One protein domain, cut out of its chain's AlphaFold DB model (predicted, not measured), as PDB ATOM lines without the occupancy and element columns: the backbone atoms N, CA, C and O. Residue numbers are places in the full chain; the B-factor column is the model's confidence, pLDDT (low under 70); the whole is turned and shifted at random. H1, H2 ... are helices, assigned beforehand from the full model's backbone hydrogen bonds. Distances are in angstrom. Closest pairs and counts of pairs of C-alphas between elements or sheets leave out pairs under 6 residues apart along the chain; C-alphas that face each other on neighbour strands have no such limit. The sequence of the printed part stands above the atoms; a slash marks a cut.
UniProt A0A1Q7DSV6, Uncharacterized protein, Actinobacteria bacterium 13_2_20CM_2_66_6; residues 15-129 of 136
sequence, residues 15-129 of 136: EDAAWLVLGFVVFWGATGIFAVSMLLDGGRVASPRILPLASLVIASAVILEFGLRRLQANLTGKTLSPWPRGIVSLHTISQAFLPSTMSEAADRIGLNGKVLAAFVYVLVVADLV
ATOM      1  N   GLU A  15      40.469 -29.522 -28.486       94.62
ATOM      2  CA  GLU A  15      40.267 -30.917 -28.115       94.62
ATOM      3  C   GLU A  15      41.121 -31.300 -26.899       94.62
ATOM      4  O   GLU A  15      40.610 -31.907 -25.963       94.62
ATOM      5  N   ASP A  16      42.388 -30.880 -26.856       93.25
ATOM      6  CA  ASP A  16      43.281 -31.185 -25.730       93.25
ATOM      7  C   ASP A  16      42.789 -30.567 -24.419       93.25
ATOM      8  O   ASP A  16      42.799 -31.222 -23.377       93.25
ATOM      9  N   ALA A  17      42.306 -29.323 -24.484       94.75
ATOM     10  CA  ALA A  17      41.678 -28.662 -23.346       94.75
ATOM     11  C   ALA A  17      40.388 -29.375 -22.912       94.75
ATOM     12  O   ALA A  17      40.167 -29.586 -21.720       94.75
ATOM     13  N   ALA A  18      39.557 -29.793 -23.873       95.88
ATOM     14  CA  ALA A  18      38.309 -30.495 -23.598       95.88
ATOM     15  C   ALA A  18      38.546 -31.842 -22.905       95.88
ATOM     16  O   ALA A  18      37.846 -32.148 -21.944       95.88
ATOM     17  N   TRP A  19      39.547 -32.617 -23.332       95.88
ATOM     18  CA  TRP A  19      39.891 -33.888 -22.689       95.88
ATOM     19  C   TRP A  19      40.337 -33.709 -21.241       95.88
ATOM     20  O   TRP A  19      39.923 -34.490 -20.385       95.88
ATOM     21  N   LEU A  20      41.140 -32.681 -20.951       95.75
ATOM     22  CA  LEU A  20      41.552 -32.399 -19.577       95.75
ATOM     23  C   LEU A  20      40.350 -32.000 -18.711       95.75
ATOM     24  O   LEU A  20      40.143 -32.588 -17.652       95.75
ATOM     25  N   VAL A  21      39.544 -31.040 -19.172       96.06
ATOM     26  CA  VAL A  21      38.356 -30.562 -18.443       96.06
ATOM     27  C   VAL A  21      37.367 -31.700 -18.198       96.06
ATOM     28  O   VAL A  21      36.933 -31.903 -17.066       96.06
ATOM     29  N   LEU A  22      37.038 -32.467 -19.240       96.25
ATOM     30  CA  LEU A  22      36.128 -33.605 -19.147       96.25
ATOM     31  C   LEU A  22      36.658 -34.648 -18.162       96.25
ATOM     32  O   LEU A  22      35.913 -35.107 -17.302       96.25
ATOM     33  N   GLY A  23      37.946 -34.983 -18.261       95.50
ATOM     34  CA  GLY A  23      38.607 -35.910 -17.354       95.50
ATOM     35  C   GLY A  23      38.493 -35.479 -15.896       95.50
ATOM     36  O   GLY A  23      38.082 -36.278 -15.062       95.50
ATOM     37  N   PHE A  24      38.783 -34.210 -15.591       95.56
ATOM     38  CA  PHE A  24      38.666 -33.678 -14.232       95.56
ATOM     39  C   PHE A  24      37.229 -33.723 -13.716       95.56
ATOM     40  O   PHE A  24      36.989 -34.242 -12.630       95.56
ATOM     41  N   VAL A  25      36.273 -33.201 -14.487       95.38
ATOM     42  CA  VAL A  25      34.873 -33.109 -14.055       95.38
ATOM     43  C   VAL A  25      34.268 -34.495 -13.843       95.38
ATOM     44  O   VAL A  25      33.616 -34.724 -12.829       95.38
ATOM     45  N   VAL A  26      34.493 -35.429 -14.771       96.06
ATOM     46  CA  VAL A  26      33.916 -36.775 -14.681       96.06
ATOM     47  C   VAL A  26      34.598 -37.591 -13.583       96.06
ATOM     48  O   VAL A  26      33.903 -38.286 -12.850       96.06
ATOM     49  N   PHE A  27      35.923 -37.495 -13.426       96.31
ATOM     50  CA  PHE A  27      36.646 -38.245 -12.393       96.31
ATOM     51  C   PHE A  27      36.297 -37.792 -10.979       96.31
ATOM     52  O   PHE A  27      35.922 -38.616 -10.142       96.31
ATOM     53  N   TRP A  28      36.381 -36.489 -10.716       95.62
ATOM     54  CA  TRP A  28      36.049 -35.961  -9.398       95.62
ATOM     55  C   TRP A  28      34.541 -36.082  -9.139       95.62
ATOM     56  O   TRP A  28      34.139 -36.637  -8.127       95.62
ATOM     57  N   GLY A  29      33.684 -35.799 -10.125       94.44
ATOM     58  CA  GLY A  29      32.241 -36.031  -9.993       94.44
ATOM     59  C   GLY A  29      31.877 -37.485  -9.648       94.44
ATOM     60  O   GLY A  29      31.062 -37.723  -8.757       94.44
ATOM     61  N   ALA A  30      32.501 -38.470 -10.305       94.94
ATOM     62  CA  ALA A  30      32.301 -39.885  -9.985       94.94
ATOM     63  C   ALA A  30      32.837 -40.247  -8.592       94.94
ATOM     64  O   ALA A  30      32.188 -41.002  -7.868       94.94
ATOM     65  N   THR A  31      33.992 -39.696  -8.208       93.44
ATOM     66  CA  THR A  31      34.600 -39.889  -6.883       93.44
ATOM     67  C   THR A  31      33.702 -39.353  -5.772       93.44
ATOM     68  O   THR A  31      33.433 -40.078  -4.815       93.44
ATOM     69  N   GLY A  32      33.165 -38.142  -5.923       91.81
ATOM     70  CA  GLY A  32      32.217 -37.556  -4.980       91.81
ATOM     71  C   GLY A  32      30.945 -38.390  -4.837       91.81
ATOM     72  O   GLY A  32      30.549 -38.732  -3.722       91.81
ATOM     73  N   ILE A  33      30.337 -38.815  -5.954       92.19
ATOM     74  CA  ILE A  33      29.154 -39.697  -5.933       92.19
ATOM     75  C   ILE A  33      29.471 -41.018  -5.226       92.19
ATOM     76  O   ILE A  33      28.676 -41.483  -4.406       92.19
ATOM     77  N   PHE A  34      30.621 -41.623  -5.524       91.50
ATOM     78  CA  PHE A  34      31.073 -42.856  -4.890       91.50
ATOM     79  C   PHE A  34      31.231 -42.683  -3.376       91.50
ATOM     80  O   PHE A  34      30.672 -43.471  -2.612       91.50
ATOM     81  N   ALA A  35      31.921 -41.632  -2.936       89.19
ATOM     82  CA  ALA A  35      32.178 -41.371  -1.526       89.19
ATOM     83  C   ALA A  35      30.887 -41.057  -0.747       89.19
ATOM     84  O   ALA A  35      30.677 -41.617   0.329       89.19
ATOM     85  N   VAL A  36      29.967 -40.255  -1.305       90.12
ATOM     86  CA  VAL A  36      28.653 -39.995  -0.684       90.12
ATOM     87  C   VAL A  36      27.848 -41.287  -0.591       90.12
ATOM     88  O   VAL A  36      27.265 -41.583   0.448       90.12
ATOM     89  N   SER A  37      27.825 -42.083  -1.659       89.44
ATOM     90  CA  SER A  37      27.071 -43.339  -1.679       89.44
ATOM     91  C   SER A  37      27.616 -44.334  -0.658       89.44
ATOM     92  O   SER A  37      26.838 -44.984   0.035       89.44
ATOM     93  N   MET A  38      28.940 -44.419  -0.515       88.19
ATOM     94  CA  MET A  38      29.587 -45.246   0.501       88.19
ATOM     95  C   MET A  38      29.232 -44.776   1.917       88.19
ATOM     96  O   MET A  38      28.935 -45.611   2.769       88.19
ATOM     97  N   LEU A  39      29.211 -43.462   2.165       87.06
ATOM     98  CA  LEU A  39      28.791 -42.895   3.449       87.06
ATOM     99  C   LEU A  39      27.334 -43.266   3.775       87.06
ATOM    100  O   LEU A  39      27.041 -43.708   4.885       87.06
ATOM    101  N   LEU A  40      26.432 -43.149   2.796       87.62
ATOM    102  CA  LEU A  40      25.015 -43.505   2.941       87.62
ATOM    103  C   LEU A  40      24.787 -45.011   3.139       87.62
ATOM    104  O   LEU A  40      23.807 -45.397   3.771       87.62
ATOM    105  N   ASP A  41      25.690 -45.859   2.642       85.12
ATOM    106  CA  ASP A  41      25.647 -47.315   2.824       85.12
ATOM    107  C   ASP A  41      26.406 -47.790   4.083       85.12
ATOM    108  O   ASP A  41      26.728 -48.971   4.235       85.12
ATOM    109  N   GLY A  42      26.719 -46.866   5.000       83.12
ATOM    110  CA  GLY A  42      27.377 -47.163   6.273       83.12
ATOM    111  C   GLY A  42      28.840 -47.586   6.131       83.12
ATOM    112  O   GLY A  42      29.309 -48.431   6.891       83.12
ATOM    113  N   GLY A  43      29.553 -47.057   5.131       77.81
ATOM    114  CA  GLY A  43      30.975 -47.329   4.897       77.81
ATOM    115  C   GLY A  43      31.263 -48.653   4.180       77.81
ATOM    116  O   GLY A  43      32.410 -49.090   4.113       77.81
ATOM    117  N   ARG A  44      30.247 -49.333   3.638       77.69
ATOM    118  CA  ARG A  44      30.417 -50.641   2.986       77.69
ATOM    119  C   ARG A  44      30.841 -50.498   1.524       77.69
ATOM    120  O   ARG A  44      30.024 -50.260   0.645       77.69
ATOM    121  N   VAL A  45      32.119 -50.750   1.241       71.31
ATOM    122  CA  VAL A  45      32.657 -50.723  -0.138       71.31
ATOM    123  C   VAL A  45      32.161 -51.905  -0.982       71.31
ATOM    124  O   VAL A  45      31.885 -51.760  -2.170       71.31
ATOM    125  N   ALA A  46      32.011 -53.086  -0.376       74.81
ATOM    126  CA  ALA A  46      31.659 -54.336  -1.064       74.81
ATOM    127  C   ALA A  46      30.139 -54.549  -1.221       74.81
ATOM    128  O   ALA A  46      29.645 -55.676  -1.193       74.81
ATOM    129  N   SER A  47      29.380 -53.463  -1.344       78.56
ATOM    130  CA  SER A  47      27.933 -53.508  -1.522       78.56
ATOM    131  C   SER A  47      27.566 -53.582  -3.009       78.56
ATOM    132  O   SER A  47      28.164 -52.862  -3.815       78.56
ATOM    133  N   PRO A  48      26.554 -54.380  -3.409       83.44
ATOM    134  CA  PRO A  48      26.095 -54.456  -4.799       83.44
ATOM    135  C   PRO A  48      25.712 -53.102  -5.412       83.44
ATOM    136  O   PRO A  48      25.745 -52.946  -6.628       83.44
ATOM    137  N   ARG A  49      25.361 -52.114  -4.576       83.12
ATOM    138  CA  ARG A  49      25.031 -50.745  -5.002       83.12
ATOM    139  C   ARG A  49      26.269 -49.872  -5.238       83.12
ATOM    140  O   ARG A  49      26.203 -48.936  -6.025       83.12
ATOM    141  N   ILE A  50      27.384 -50.186  -4.581       87.00
ATOM    142  CA  ILE A  50      28.627 -49.399  -4.590       87.00
ATOM    143  C   ILE A  50      29.614 -49.911  -5.645       87.00
ATOM    144  O   ILE A  50      30.322 -49.120  -6.266       87.00
ATOM    145  N   LEU A  51      29.616 -51.218  -5.925       87.62
ATOM    146  CA  LEU A  51      30.494 -51.823  -6.933       87.62
ATOM    147  C   LEU A  51      30.397 -51.167  -8.328       87.62
ATOM    148  O   LEU A  51      31.448 -50.872  -8.901       87.62
ATOM    149  N   PRO A  52      29.201 -50.855  -8.876       91.44
ATOM    150  CA  PRO A  52      29.106 -50.159 -10.161       91.44
ATOM    151  C   PRO A  52      29.720 -48.753 -10.129       91.44
ATOM    152  O   PRO A  52      30.306 -48.309 -11.115       91.44
ATOM    153  N   LEU A  53      29.628 -48.058  -8.988       91.62
ATOM    154  CA  LEU A  53      30.225 -46.735  -8.807       91.62
ATOM    155  C   LEU A  53      31.754 -46.817  -8.767       91.62
ATOM    156  O   LEU A  53      32.420 -45.965  -9.348       91.62
ATOM    157  N   ALA A  54      32.323 -47.873  -8.180       89.88
ATOM    158  CA  ALA A  54      33.763 -48.119  -8.252       89.88
ATOM    159  C   ALA A  54      34.229 -48.317  -9.707       89.88
ATOM    160  O   ALA A  54      35.242 -47.753 -10.120       89.88
ATOM    161  N   SER A  55      33.467 -49.061 -10.521       91.50
ATOM    162  CA  SER A  55      33.751 -49.198 -11.957       91.50
ATOM    163  C   SER A  55      33.672 -47.859 -12.698       91.50
ATOM    164  O   SER A  55      34.500 -47.601 -13.571       91.50
ATOM    165  N   LEU A  56      32.727 -46.989 -12.331       93.94
ATOM    166  CA  LEU A  56      32.617 -45.639 -12.886       93.94
ATOM    167  C   LEU A  56      33.833 -44.771 -12.525       93.94
ATOM    168  O   LEU A  56      34.384 -44.103 -13.401       93.94
ATOM    169  N   VAL A  57      34.299 -44.821 -11.274       94.44
ATOM    170  CA  VAL A  57      35.527 -44.129 -10.842       94.44
ATOM    171  C   VAL A  57      36.730 -44.620 -11.652       94.44
ATOM    172  O   VAL A  57      37.473 -43.807 -12.194       94.44
ATOM    173  N   ILE A  58      36.883 -45.932 -11.846       93.56
ATOM    174  CA  ILE A  58      37.974 -46.488 -12.663       93.56
ATOM    175  C   ILE A  58      37.875 -46.015 -14.122       93.56
ATOM    176  O   ILE A  58      38.866 -45.556 -14.689       93.56
ATOM    177  N   ALA A  59      36.691 -46.083 -14.735       94.62
ATOM    178  CA  ALA A  59      36.490 -45.640 -16.115       94.62
ATOM    179  C   ALA A  59      36.781 -44.140 -16.286       94.62
ATOM    180  O   ALA A  59      37.436 -43.729 -17.243       94.62
ATOM    181  N   SER A  60      36.346 -43.317 -15.334       96.25
ATOM    182  CA  SER A  60      36.611 -41.877 -15.339       96.25
ATOM    183  C   SER A  60      38.090 -41.537 -15.115       96.25
ATOM    184  O   SER A  60      38.599 -40.612 -15.747       96.25
ATOM    185  N   ALA A  61      38.818 -42.331 -14.321       94.19
ATOM    186  CA  ALA A  61      40.264 -42.196 -14.156       94.19
ATOM    187  C   ALA A  61      41.011 -42.431 -15.478       94.19
ATOM    188  O   ALA A  61      41.974 -41.728 -15.778       94.19
ATOM    189  N   VAL A  62      40.536 -43.367 -16.308       93.19
ATOM    190  CA  VAL A  62      41.085 -43.591 -17.657       93.19
ATOM    191  C   VAL A  62      40.873 -42.362 -18.548       93.19
ATOM    192  O   VAL A  62      41.785 -41.968 -19.274       93.19
ATOM    193  N   ILE A  63      39.708 -41.709 -18.476       94.25
ATOM    194  CA  ILE A  63      39.436 -40.468 -19.224       94.25
ATOM    195  C   ILE A  63      40.369 -39.340 -18.761       94.25
ATOM    196  O   ILE A  63      40.964 -38.650 -19.593       94.25
ATOM    197  N   LEU A  64      40.541 -39.175 -17.447       95.44
ATOM    198  CA  LEU A  64      41.473 -38.198 -16.882       95.44
ATOM    199  C   LEU A  64      42.915 -38.463 -17.334       95.44
ATOM    200  O   LEU A  64      43.604 -37.538 -17.760       95.44
ATOM    201  N   GLU A  65      43.348 -39.722 -17.324       94.25
ATOM    202  CA  GLU A  65      44.667 -40.140 -17.801       94.25
ATOM    203  C   GLU A  65      44.896 -39.764 -19.277       94.25
ATOM    204  O   GLU A  65      45.979 -39.293 -19.630       94.25
ATOM    205  N   PHE A  66      43.887 -39.881 -20.149       93.00
ATOM    206  CA  PHE A  66      43.994 -39.399 -21.532       93.00
ATOM    207  C   PHE A  66      44.242 -37.886 -21.610       93.00
ATOM    208  O   PHE A  66      45.122 -37.452 -22.360       93.00
ATOM    209  N   GLY A  67      43.518 -37.088 -20.821       93.88
ATOM    210  CA  GLY A  67      43.729 -35.639 -20.734       93.88
ATOM    211  C   GLY A  67      45.124 -35.281 -20.211       93.88
ATOM    212  O   GLY A  67      45.817 -34.442 -20.789       93.88
ATOM    213  N   LEU A  68      45.585 -35.976 -19.170       95.25
ATOM    214  CA  LEU A  68      46.909 -35.783 -18.577       95.25
ATOM    215  C   LEU A  68      48.052 -36.154 -19.532       95.25
ATOM    216  O   LEU A  68      49.062 -35.452 -19.592       95.25
ATOM    217  N   ARG A  69      47.902 -37.222 -20.322       94.12
ATOM    218  CA  ARG A  69      48.887 -37.617 -21.342       94.12
ATOM    219  C   ARG A  69      49.024 -36.584 -22.451       94.12
ATOM    220  O   ARG A  69      50.145 -36.301 -22.868       94.12
ATOM    221  N   ARG A  70      47.906 -36.010 -22.906       93.44
ATOM    222  CA  ARG A  70      47.911 -34.912 -23.885       93.44
ATOM    223  C   ARG A  70      48.587 -33.675 -23.308       93.44
ATOM    224  O   ARG A  70      49.486 -33.130 -23.939       93.44
ATOM    225  N   LEU A  71      48.252 -33.306 -22.070       94.38
ATOM    226  CA  LEU A  71      48.926 -32.212 -21.372       94.38
ATOM    227  C   LEU A  71      50.437 -32.465 -21.250       94.38
ATOM    228  O   LEU A  71      51.227 -31.561 -21.500       94.38
ATOM    229  N   GLN A  72      50.866 -33.689 -20.934       94.44
ATOM    230  CA  GLN A  72      52.289 -34.023 -20.890       94.44
ATOM    231  C   GLN A  72      52.968 -33.852 -22.248       94.44
ATOM    232  O   GLN A  72      54.058 -33.277 -22.310       94.44
ATOM    233  N   ALA A  73      52.352 -34.351 -23.320       92.88
ATOM    234  CA  ALA A  73      52.886 -34.196 -24.667       92.88
ATOM    235  C   ALA A  73      53.034 -32.709 -25.026       92.88
ATOM    236  O   ALA A  73      54.075 -32.315 -25.544       92.88
ATOM    237  N   ASN A  74      52.064 -31.875 -24.644       91.62
ATOM    238  CA  ASN A  74      52.092 -30.433 -24.890       91.62
ATOM    239  C   ASN A  74      53.152 -29.701 -24.052       91.62
ATOM    240  O   ASN A  74      53.822 -28.808 -24.558       91.62
ATOM    241  N   LEU A  75      53.336 -30.086 -22.785       90.56
ATOM    242  CA  LEU A  75      54.308 -29.452 -21.887       90.56
ATOM    243  C   LEU A  75      55.756 -29.876 -22.163       90.56
ATOM    244  O   LEU A  75      56.678 -29.104 -21.923       90.56
ATOM    245  N   THR A  76      55.971 -31.118 -22.600       89.69
ATOM    246  CA  THR A  76      57.316 -31.719 -22.693       89.69
ATOM    247  C   THR A  76      57.770 -32.008 -24.121       89.69
ATOM    248  O   THR A  76      58.931 -32.357 -24.328       89.69
ATOM    249  N   GLY A  77      56.862 -31.934 -25.098       87.94
ATOM    250  CA  GLY A  77      57.097 -32.366 -26.476       87.94
ATOM    251  C   GLY A  77      57.260 -33.882 -26.641       87.94
ATOM    252  O   GLY A  77      57.595 -34.338 -27.731       87.94
ATOM    253  N   LYS A  78      57.068 -34.678 -25.578       87.69
ATOM    254  CA  LYS A  78      57.283 -36.132 -25.586       87.69
ATOM    255  C   LYS A  78      55.977 -36.889 -25.385       87.69
ATOM    256  O   LYS A  78      55.327 -36.772 -24.346       87.69
ATOM    257  N   THR A  79      55.645 -37.740 -26.350       88.38
ATOM    258  CA  THR A  79      54.522 -38.674 -26.244       88.38
ATOM    259  C   THR A  79      54.919 -39.875 -25.391       88.38
ATOM    260  O   THR A  79      55.973 -40.478 -25.591       88.38
ATOM    261  N   LEU A  80      54.069 -40.228 -24.427       89.50
ATOM    262  CA  LEU A  80      54.242 -41.435 -23.623       89.50
ATOM    263  C   LEU A  80      53.926 -42.697 -24.433       89.50
ATOM    264  O   LEU A  80      53.112 -42.673 -25.356       89.50
ATOM    265  N   SER A  81      54.519 -43.822 -24.031       87.56
ATOM    266  CA  SER A  81      54.114 -45.140 -24.525       87.56
ATOM    267  C   SER A  81      52.620 -45.388 -24.256       87.56
ATOM    268  O   SER A  81      52.084 -44.871 -23.265       87.56
ATOM    269  N   PRO A  82      51.927 -46.171 -25.107       84.25
ATOM    270  CA  PRO A  82      50.509 -46.463 -24.926       84.25
ATOM    271  C   PRO A  82      50.202 -46.998 -23.525       84.25
ATOM    272  O   PRO A  82      50.978 -47.771 -22.954       84.25
ATOM    273  N   TRP A  83      49.066 -46.574 -22.966       76.75
ATOM    274  CA  TRP A  83      48.611 -47.057 -21.665       76.75
ATOM    275  C   TRP A  83      48.473 -48.594 -21.697       76.75
ATOM    276  O   TRP A  83      47.969 -49.126 -22.690       76.75
ATOM    277  N   PRO A  84      48.943 -49.326 -20.667       81.19
ATOM    278  CA  PRO A  84      49.396 -48.840 -19.354       81.19
ATOM    279  C   PRO A  84      50.918 -48.634 -19.204       81.19
ATOM    280  O   PRO A  84      51.396 -48.411 -18.099       81.19
ATOM    281  N   ARG A  85      51.723 -48.719 -20.272       82.88
ATOM    282  CA  ARG A  85      53.197 -48.834 -20.167       82.88
ATOM    283  C   ARG A  85      53.960 -47.511 -19.996       82.88
ATOM    284  O   ARG A  85      55.188 -47.526 -19.990       82.88
ATOM    285  N   GLY A  86      53.270 -46.378 -19.887       83.19
ATOM    286  CA  GLY A  86      53.870 -45.050 -19.701       83.19
ATOM    287  C   GLY A  86      53.194 -44.331 -18.547       83.19
ATOM    288  O   GLY A  86      51.992 -44.488 -18.389       83.19
ATOM    289  N   ILE A  87      53.929 -43.567 -17.744       86.12
ATOM    290  CA  ILE A  87      53.375 -42.897 -16.558       86.12
ATOM    291  C   ILE A  87      53.464 -41.387 -16.755       86.12
ATOM    292  O   ILE A  87      54.495 -40.869 -17.198       86.12
ATOM    293  N   VAL A  88      52.376 -40.687 -16.438       90.94
ATOM    294  CA  VAL A  88      52.351 -39.226 -16.425       90.94
ATOM    295  C   VAL A  88      53.269 -38.717 -15.313       90.94
ATOM    296  O   VAL A  88      53.207 -39.170 -14.173       90.94
ATOM    297  N   SER A  89      54.145 -37.770 -15.642       91.44
ATOM    298  CA  SER A  89      55.101 -37.220 -14.685       91.44
ATOM    299  C   SER A  89      54.392 -36.463 -13.558       91.44
ATOM    300  O   SER A  89      53.397 -35.774 -13.790       91.44
ATOM    301  N   LEU A  90      54.954 -36.514 -12.345       91.25
ATOM    302  CA  LEU A  90      54.451 -35.735 -11.206       91.25
ATOM    303  C   LEU A  90      54.398 -34.231 -11.507       91.25
ATOM    304  O   LEU A  90      53.492 -33.549 -11.043       91.25
ATOM    305  N   HIS A  91      55.326 -33.726 -12.326       91.25
ATOM    306  CA  HIS A  91      55.308 -32.340 -12.789       91.25
ATOM    307  C   HIS A  91      54.086 -32.039 -13.671       91.25
ATOM    308  O   HIS A  91      53.450 -31.003 -13.518       91.25
ATOM    309  N   THR A  92      53.716 -32.938 -14.586       93.00
ATOM    310  CA  THR A  92      52.491 -32.774 -15.384       93.00
ATOM    311  C   THR A  92      51.260 -32.803 -14.485       93.00
ATOM    312  O   THR A  92      50.361 -31.989 -14.667       93.00
ATOM    313  N   ILE A  93      51.219 -33.715 -13.510       92.94
ATOM    314  CA  ILE A  93      50.108 -33.809 -12.558       92.94
ATOM    315  C   ILE A  93      49.996 -32.501 -11.771       92.94
ATOM    316  O   ILE A  93      48.927 -31.900 -11.755       92.94
ATOM    317  N   SER A  94      51.089 -31.989 -11.199       93.06
ATOM    318  CA  SER A  94      51.055 -30.720 -10.462       93.06
ATOM    319  C   SER A  94      50.608 -29.555 -11.347       93.06
ATOM    320  O   SER A  94      49.770 -28.762 -10.927       93.06
ATOM    321  N   GLN A  95      51.077 -29.496 -12.598       93.88
ATOM    322  CA  GLN A  95      50.624 -28.508 -13.579       93.88
ATOM    323  C   GLN A  95      49.135 -28.641 -13.901       93.88
ATOM    324  O   GLN A  95      48.461 -27.619 -14.018       93.88
ATOM    325  N   ALA A  96      48.613 -29.860 -14.035       93.25
ATOM    326  CA  ALA A  96      47.207 -30.119 -14.336       93.25
ATOM    327  C   ALA A  96      46.279 -29.606 -13.234       93.25
ATOM    328  O   ALA A  96      45.208 -29.082 -13.529       93.25
ATOM    329  N   PHE A  97      46.708 -29.726 -11.976       92.94
ATOM    330  CA  PHE A  97      45.933 -29.236 -10.846       92.94
ATOM    331  C   PHE A  97      45.972 -27.717 -10.711       92.94
ATOM    332  O   PHE A  97      45.058 -27.190 -10.101       92.94
ATOM    333  N   LEU A  98      46.941 -26.977 -11.268       94.06
ATOM    334  CA  LEU A  98      46.992 -25.515 -11.100       94.06
ATOM    335  C   LEU A  98      45.701 -24.823 -11.595       94.06
ATOM    336  O   LEU A  98      45.243 -25.117 -12.705       94.06
ATOM    337  N   PRO A  99      45.159 -23.825 -10.861       91.75
ATOM    338  CA  PRO A  99      43.937 -23.134 -11.283       91.75
ATOM    339  C   PRO A  99      44.127 -22.403 -12.612       91.75
ATOM    340  O   PRO A  99      43.199 -22.310 -13.410       91.75
ATOM    341  N   SER A 100      45.345 -21.917 -12.875       93.19
ATOM    342  CA  SER A 100      45.706 -21.263 -14.133       93.19
ATOM    343  C   SER A 100      45.615 -22.210 -15.328       93.19
ATOM    344  O   SER A 100      45.125 -21.802 -16.375       93.19
ATOM    345  N   THR A 101      46.010 -23.477 -15.168       94.19
ATOM    346  CA  THR A 101      45.879 -24.498 -16.216       94.19
ATOM    347  C   THR A 101      44.414 -24.809 -16.498       94.19
ATOM    348  O   THR A 101      44.022 -24.878 -17.659       94.19
ATOM    349  N   MET A 102      43.588 -24.948 -15.456       95.19
ATOM    350  CA  MET A 102      42.155 -25.198 -15.630       95.19
ATOM    351  C   MET A 102      41.434 -23.995 -16.250       95.19
ATOM    352  O   MET A 102      40.585 -24.169 -17.120       95.19
ATOM    353  N   SER A 103      41.805 -22.774 -15.853       95.50
ATOM    354  CA  SER A 103      41.280 -21.545 -16.453       95.50
ATOM    355  C   SER A 103      41.644 -21.452 -17.932       95.50
ATOM    356  O   SER A 103      40.754 -21.252 -18.751       95.50
ATOM    357  N   GLU A 104      42.917 -21.668 -18.285       94.81
ATOM    358  CA  GLU A 104      43.372 -21.675 -19.682       94.81
ATOM    359  C   GLU A 104      42.626 -22.738 -20.501       94.81
ATOM    360  O   GLU A 104      42.182 -22.462 -21.615       94.81
ATOM    361  N   ALA A 105      42.429 -23.936 -19.939       94.38
ATOM    362  CA  ALA A 105      41.666 -24.995 -20.590       94.38
ATOM    363  C   ALA A 105      40.204 -24.580 -20.828       94.38
ATOM    364  O   ALA A 105      39.695 -24.770 -21.934       94.38
ATOM    365  N   ALA A 106      39.534 -23.982 -19.834       93.94
ATOM    366  CA  ALA A 106      38.155 -23.514 -19.982       93.94
ATOM    367  C   ALA A 106      38.031 -22.424 -21.050       93.94
ATOM    368  O   ALA A 106      37.168 -22.517 -21.926       93.94
ATOM    369  N   ASP A 107      38.914 -21.426 -20.995       94.62
ATOM    370  CA  ASP A 107      38.929 -20.322 -21.951       94.62
ATOM    371  C   ASP A 107      39.137 -20.873 -23.374       94.62
ATOM    372  O   ASP A 107      38.453 -20.468 -24.317       94.62
ATOM    373  N   ARG A 108      39.991 -21.896 -23.532       93.69
ATOM    374  CA  ARG A 108      40.226 -22.578 -24.814       93.69
ATOM    375  C   ARG A 108      38.991 -23.302 -25.352       93.69
ATOM    376  O   ARG A 108      38.816 -23.367 -26.570       93.69
ATOM    377  N   ILE A 109      38.133 -23.839 -24.483       94.25
ATOM    378  CA  ILE A 109      36.874 -24.490 -24.880       94.25
ATOM    379  C   ILE A 109      35.679 -23.534 -24.955       94.25
ATOM    380  O   ILE A 109      34.580 -23.991 -25.276       94.25
ATOM    381  N   GLY A 110      35.885 -22.230 -24.753       93.00
ATOM    382  CA  GLY A 110      34.840 -21.206 -24.831       93.00
ATOM    383  C   GLY A 110      33.961 -21.115 -23.580       93.00
ATOM    384  O   GLY A 110      32.855 -20.586 -23.656       93.00
ATOM    385  N   LEU A 111      34.425 -21.649 -22.450       93.50
ATOM    386  CA  LEU A 111      33.803 -21.472 -21.138       93.50
ATOM    387  C   LEU A 111      34.511 -20.353 -20.367       93.50
ATOM    388  O   LEU A 111      35.616 -19.949 -20.709       93.50
ATOM    389  N   ASN A 112      33.887 -19.862 -19.298       94.94
ATOM    390  CA  ASN A 112      34.526 -18.892 -18.413       94.94
ATOM    391  C   ASN A 112      35.595 -19.586 -17.545       94.94
ATOM    392  O   ASN A 112      35.245 -20.321 -16.615       94.94
ATOM    393  N   GLY A 113      36.874 -19.313 -17.827       89.31
ATOM    394  CA  GLY A 113      38.055 -19.829 -17.126       89.31
ATOM    395  C   GLY A 113      37.954 -19.811 -15.612       89.31
ATOM    396  O   GLY A 113      38.125 -20.839 -14.955       89.31
ATOM    397  N   LYS A 114      37.604 -18.653 -15.050       93.06
ATOM    398  CA  LYS A 114      37.533 -18.454 -13.597       93.06
ATOM    399  C   LYS A 114      36.429 -19.287 -12.961       93.06
ATOM    400  O   LYS A 114      36.652 -19.892 -11.916       93.06
ATOM    401  N   VAL A 115      35.252 -19.317 -13.588       93.50
ATOM    402  CA  VAL A 115      34.096 -20.059 -13.069       93.50
ATOM    403  C   VAL A 115      34.371 -21.557 -13.101       93.50
ATOM    404  O   VAL A 115      34.148 -22.230 -12.097       93.50
ATOM    405  N   LEU A 116      34.901 -22.079 -14.212       92.75
ATOM    406  CA  LEU A 116      35.210 -23.503 -14.305       92.75
ATOM    407  C   LEU A 116      36.334 -23.898 -13.344       92.75
ATOM    408  O   LEU A 116      36.211 -24.907 -12.653       92.75
ATOM    409  N   ALA A 117      37.405 -23.106 -13.266       93.31
ATOM    410  CA  ALA A 117      38.497 -23.372 -12.337       93.31
ATOM    411  C   ALA A 117      37.994 -23.396 -10.887       93.31
ATOM    412  O   ALA A 117      38.297 -24.341 -10.164       93.31
ATOM    413  N   ALA A 118      37.175 -22.419 -10.483       93.12
ATOM    414  CA  ALA A 118      36.570 -22.393  -9.153       93.12
ATOM    415  C   ALA A 118      35.677 -23.618  -8.902       93.12
ATOM    416  O   ALA A 118      35.804 -24.253  -7.859       93.12
ATOM    417  N   PHE A 119      34.823 -23.983  -9.862       93.69
ATOM    418  CA  PHE A 119      33.960 -25.162  -9.767       93.69
ATOM    419  C   PHE A 119      34.763 -26.451  -9.559       93.69
ATOM    420  O   PHE A 119      34.505 -27.184  -8.606       93.69
ATOM    421  N   VAL A 120      35.762 -26.707 -10.409       93.06
ATOM    422  CA  VAL A 120      36.611 -27.901 -10.299       93.06
ATOM    423  C   VAL A 120      37.350 -27.912  -8.965       93.06
ATOM    424  O   VAL A 120      37.428 -28.949  -8.321       93.06
ATOM    425  N   TYR A 121      37.859 -26.769  -8.512       93.44
ATOM    426  CA  TYR A 121      38.562 -26.687  -7.234       93.44
ATOM    427  C   TYR A 121      37.665 -26.978  -6.034       93.44
ATOM    428  O   TYR A 121      38.068 -27.721  -5.142       93.44
ATOM    429  N   VAL A 122      36.455 -26.417  -6.011       93.25
ATOM    430  CA  VAL A 122      35.472 -26.708  -4.961       93.25
ATOM    431  C   VAL A 122      35.136 -28.197  -4.954       93.25
ATOM    432  O   VAL A 122      35.106 -28.793  -3.883       93.25
ATOM    433  N   LEU A 123      34.952 -28.801  -6.132       93.00
ATOM    434  CA  LEU A 123      34.688 -30.232  -6.278       93.00
ATOM    435  C   LEU A 123      35.837 -31.082  -5.711       93.00
ATOM    436  O   LEU A 123      35.607 -31.914  -4.843       93.00
ATOM    437  N   VAL A 124      37.080 -30.808  -6.119       92.12
ATOM    438  CA  VAL A 124      38.275 -31.518  -5.626       92.12
ATOM    439  C   VAL A 124      38.397 -31.407  -4.105       92.12
ATOM    440  O   VAL A 124      38.628 -32.403  -3.427       92.12
ATOM    441  N   VAL A 125      38.245 -30.202  -3.546       92.81
ATOM    442  CA  VAL A 125      38.345 -29.986  -2.095       92.81
ATOM    443  C   VAL A 125      37.228 -30.721  -1.355       92.81
ATOM    444  O   VAL A 125      37.503 -31.367  -0.346       92.81
ATOM    445  N   ALA A 126      35.993 -30.655  -1.854       90.50
ATOM    446  CA  ALA A 126      34.862 -31.362  -1.264       90.50
ATOM    447  C   ALA A 126      35.094 -32.879  -1.253       90.50
ATOM    448  O   ALA A 126      34.901 -33.512  -0.216       90.50
ATOM    449  N   ASP A 127      35.581 -33.442  -2.357       89.50
ATOM    450  CA  ASP A 127      35.858 -34.874  -2.470       89.50
ATOM    451  C   ASP A 127      36.993 -35.315  -1.543       89.50
ATOM    452  O   ASP A 127      36.884 -36.350  -0.890       89.50
ATOM    453  N   LEU A 128      38.063 -34.522  -1.419       88.50
ATOM    454  CA  LEU A 128      39.157 -34.809  -0.484       88.50
ATOM    455  C   LEU A 128      38.686 -34.792   0.975       88.50
ATOM    456  O   LEU A 128      39.058 -35.675   1.748       88.50
ATOM    457  N   VAL A 129      37.855 -33.815   1.352       89.06
ATOM    458  CA  VAL A 129      37.256 -33.747   2.695       89.06
ATOM    459  C   VAL A 129      36.344 -34.947   2.932       89.06
ATOM    460  O   VAL A 129      36.420 -35.580   3.981       89.06
TER     461      VAL A 129
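This is residues 15 to 129 of the 136 residues of an uncharacterized protein of Actinobacteria bacterium 13_2_20CM_2_66_6 (UniProt A0A1Q7DSV6). Two long helices, H1 and H2, lie side by side as a helical hairpin, and H1 is in the middle of the domain, with H2 on one side of it and the pair H4 and H5, which fold back on each other, packed on another. Short H3 crosses the last part of H2, reached from H2 by a long loop of residues 77 to 89. The printed part has 115 residues with five named helices, H1 to H5 in chain order, and no named strand, and its class is all helix. It is compact, with a radius of gyration of the C-alphas of 15.2 A, and spans 45 by 35 by 21 A.

H1 is residues 15 to 40, from C-alpha 15 at (40.267, -30.917, -28.115), and is 36.8 A long from first to last C-alpha. H2, residues 51 to 76, is 37.0 A long and ends with C-alpha 76 at (57.316, -31.719, -22.693). H5, residues 113 to 129, is 24.2 A long, ending with C-alpha 129 at (37.256, -33.747, 2.695). H4 is residues 99 to 108, 14.0 A, and H3 is residues 90 to 97, 10.7 A.

H1 is the hub, touching three other helices. H1 and H2 form a hairpin: they touch at a shallow tilt of 29 degrees, opposite ways, with the C-alphas of Gly 23 and Leu 64 closest at 3.7 A. H5 touches H1 with residues 120 to 127 of H5 and 24 to 35 of H1 alone, at a shallow tilt of 31 degrees, the same way, and the closest C-alphas of the two are those of Gly 32 and Asp 127, 5.2 A apart. H4 touches H1 at residues 17 to 21 of H1 alone, at a steep tilt of 57 degrees, with the C-alphas of Ala 17 and Ala 105 closest at 4.6 A. H4 and H5 touch at a steep tilt of 45 degrees, opposite ways, with the C-alphas of Ser 103 and Gly 113 closest at 3.7 A. H3 touches residues 68 to 75 of H2, about perpendicular at 73 degrees, closest at the C-alphas of Gln 72 and Thr 92, 5.6 A. H3 and H4 are close but not clearly touching, their closest C-alphas, Gln 95 and Thr 101, being 6.7 A apart. H1 and H3 are only just apart, closest 8.0 A, and H2 is apart from H4 and H5. In H1, H2, H3, H4 and H5 every O i to N i+4 pair is within hydrogen-bond range.

The two C-alphas farthest apart, those of Gly 42 and Gly 77, are 46.6 A from each other. The printed part has no cut. The link from H2 to H3 is long, 13 residues, that from H1 to H2 is short, and those from H3 to H4 and H4 to H5 are tight. The mean pLDDT of the printed part is 91.2, and no printed residue is under 70.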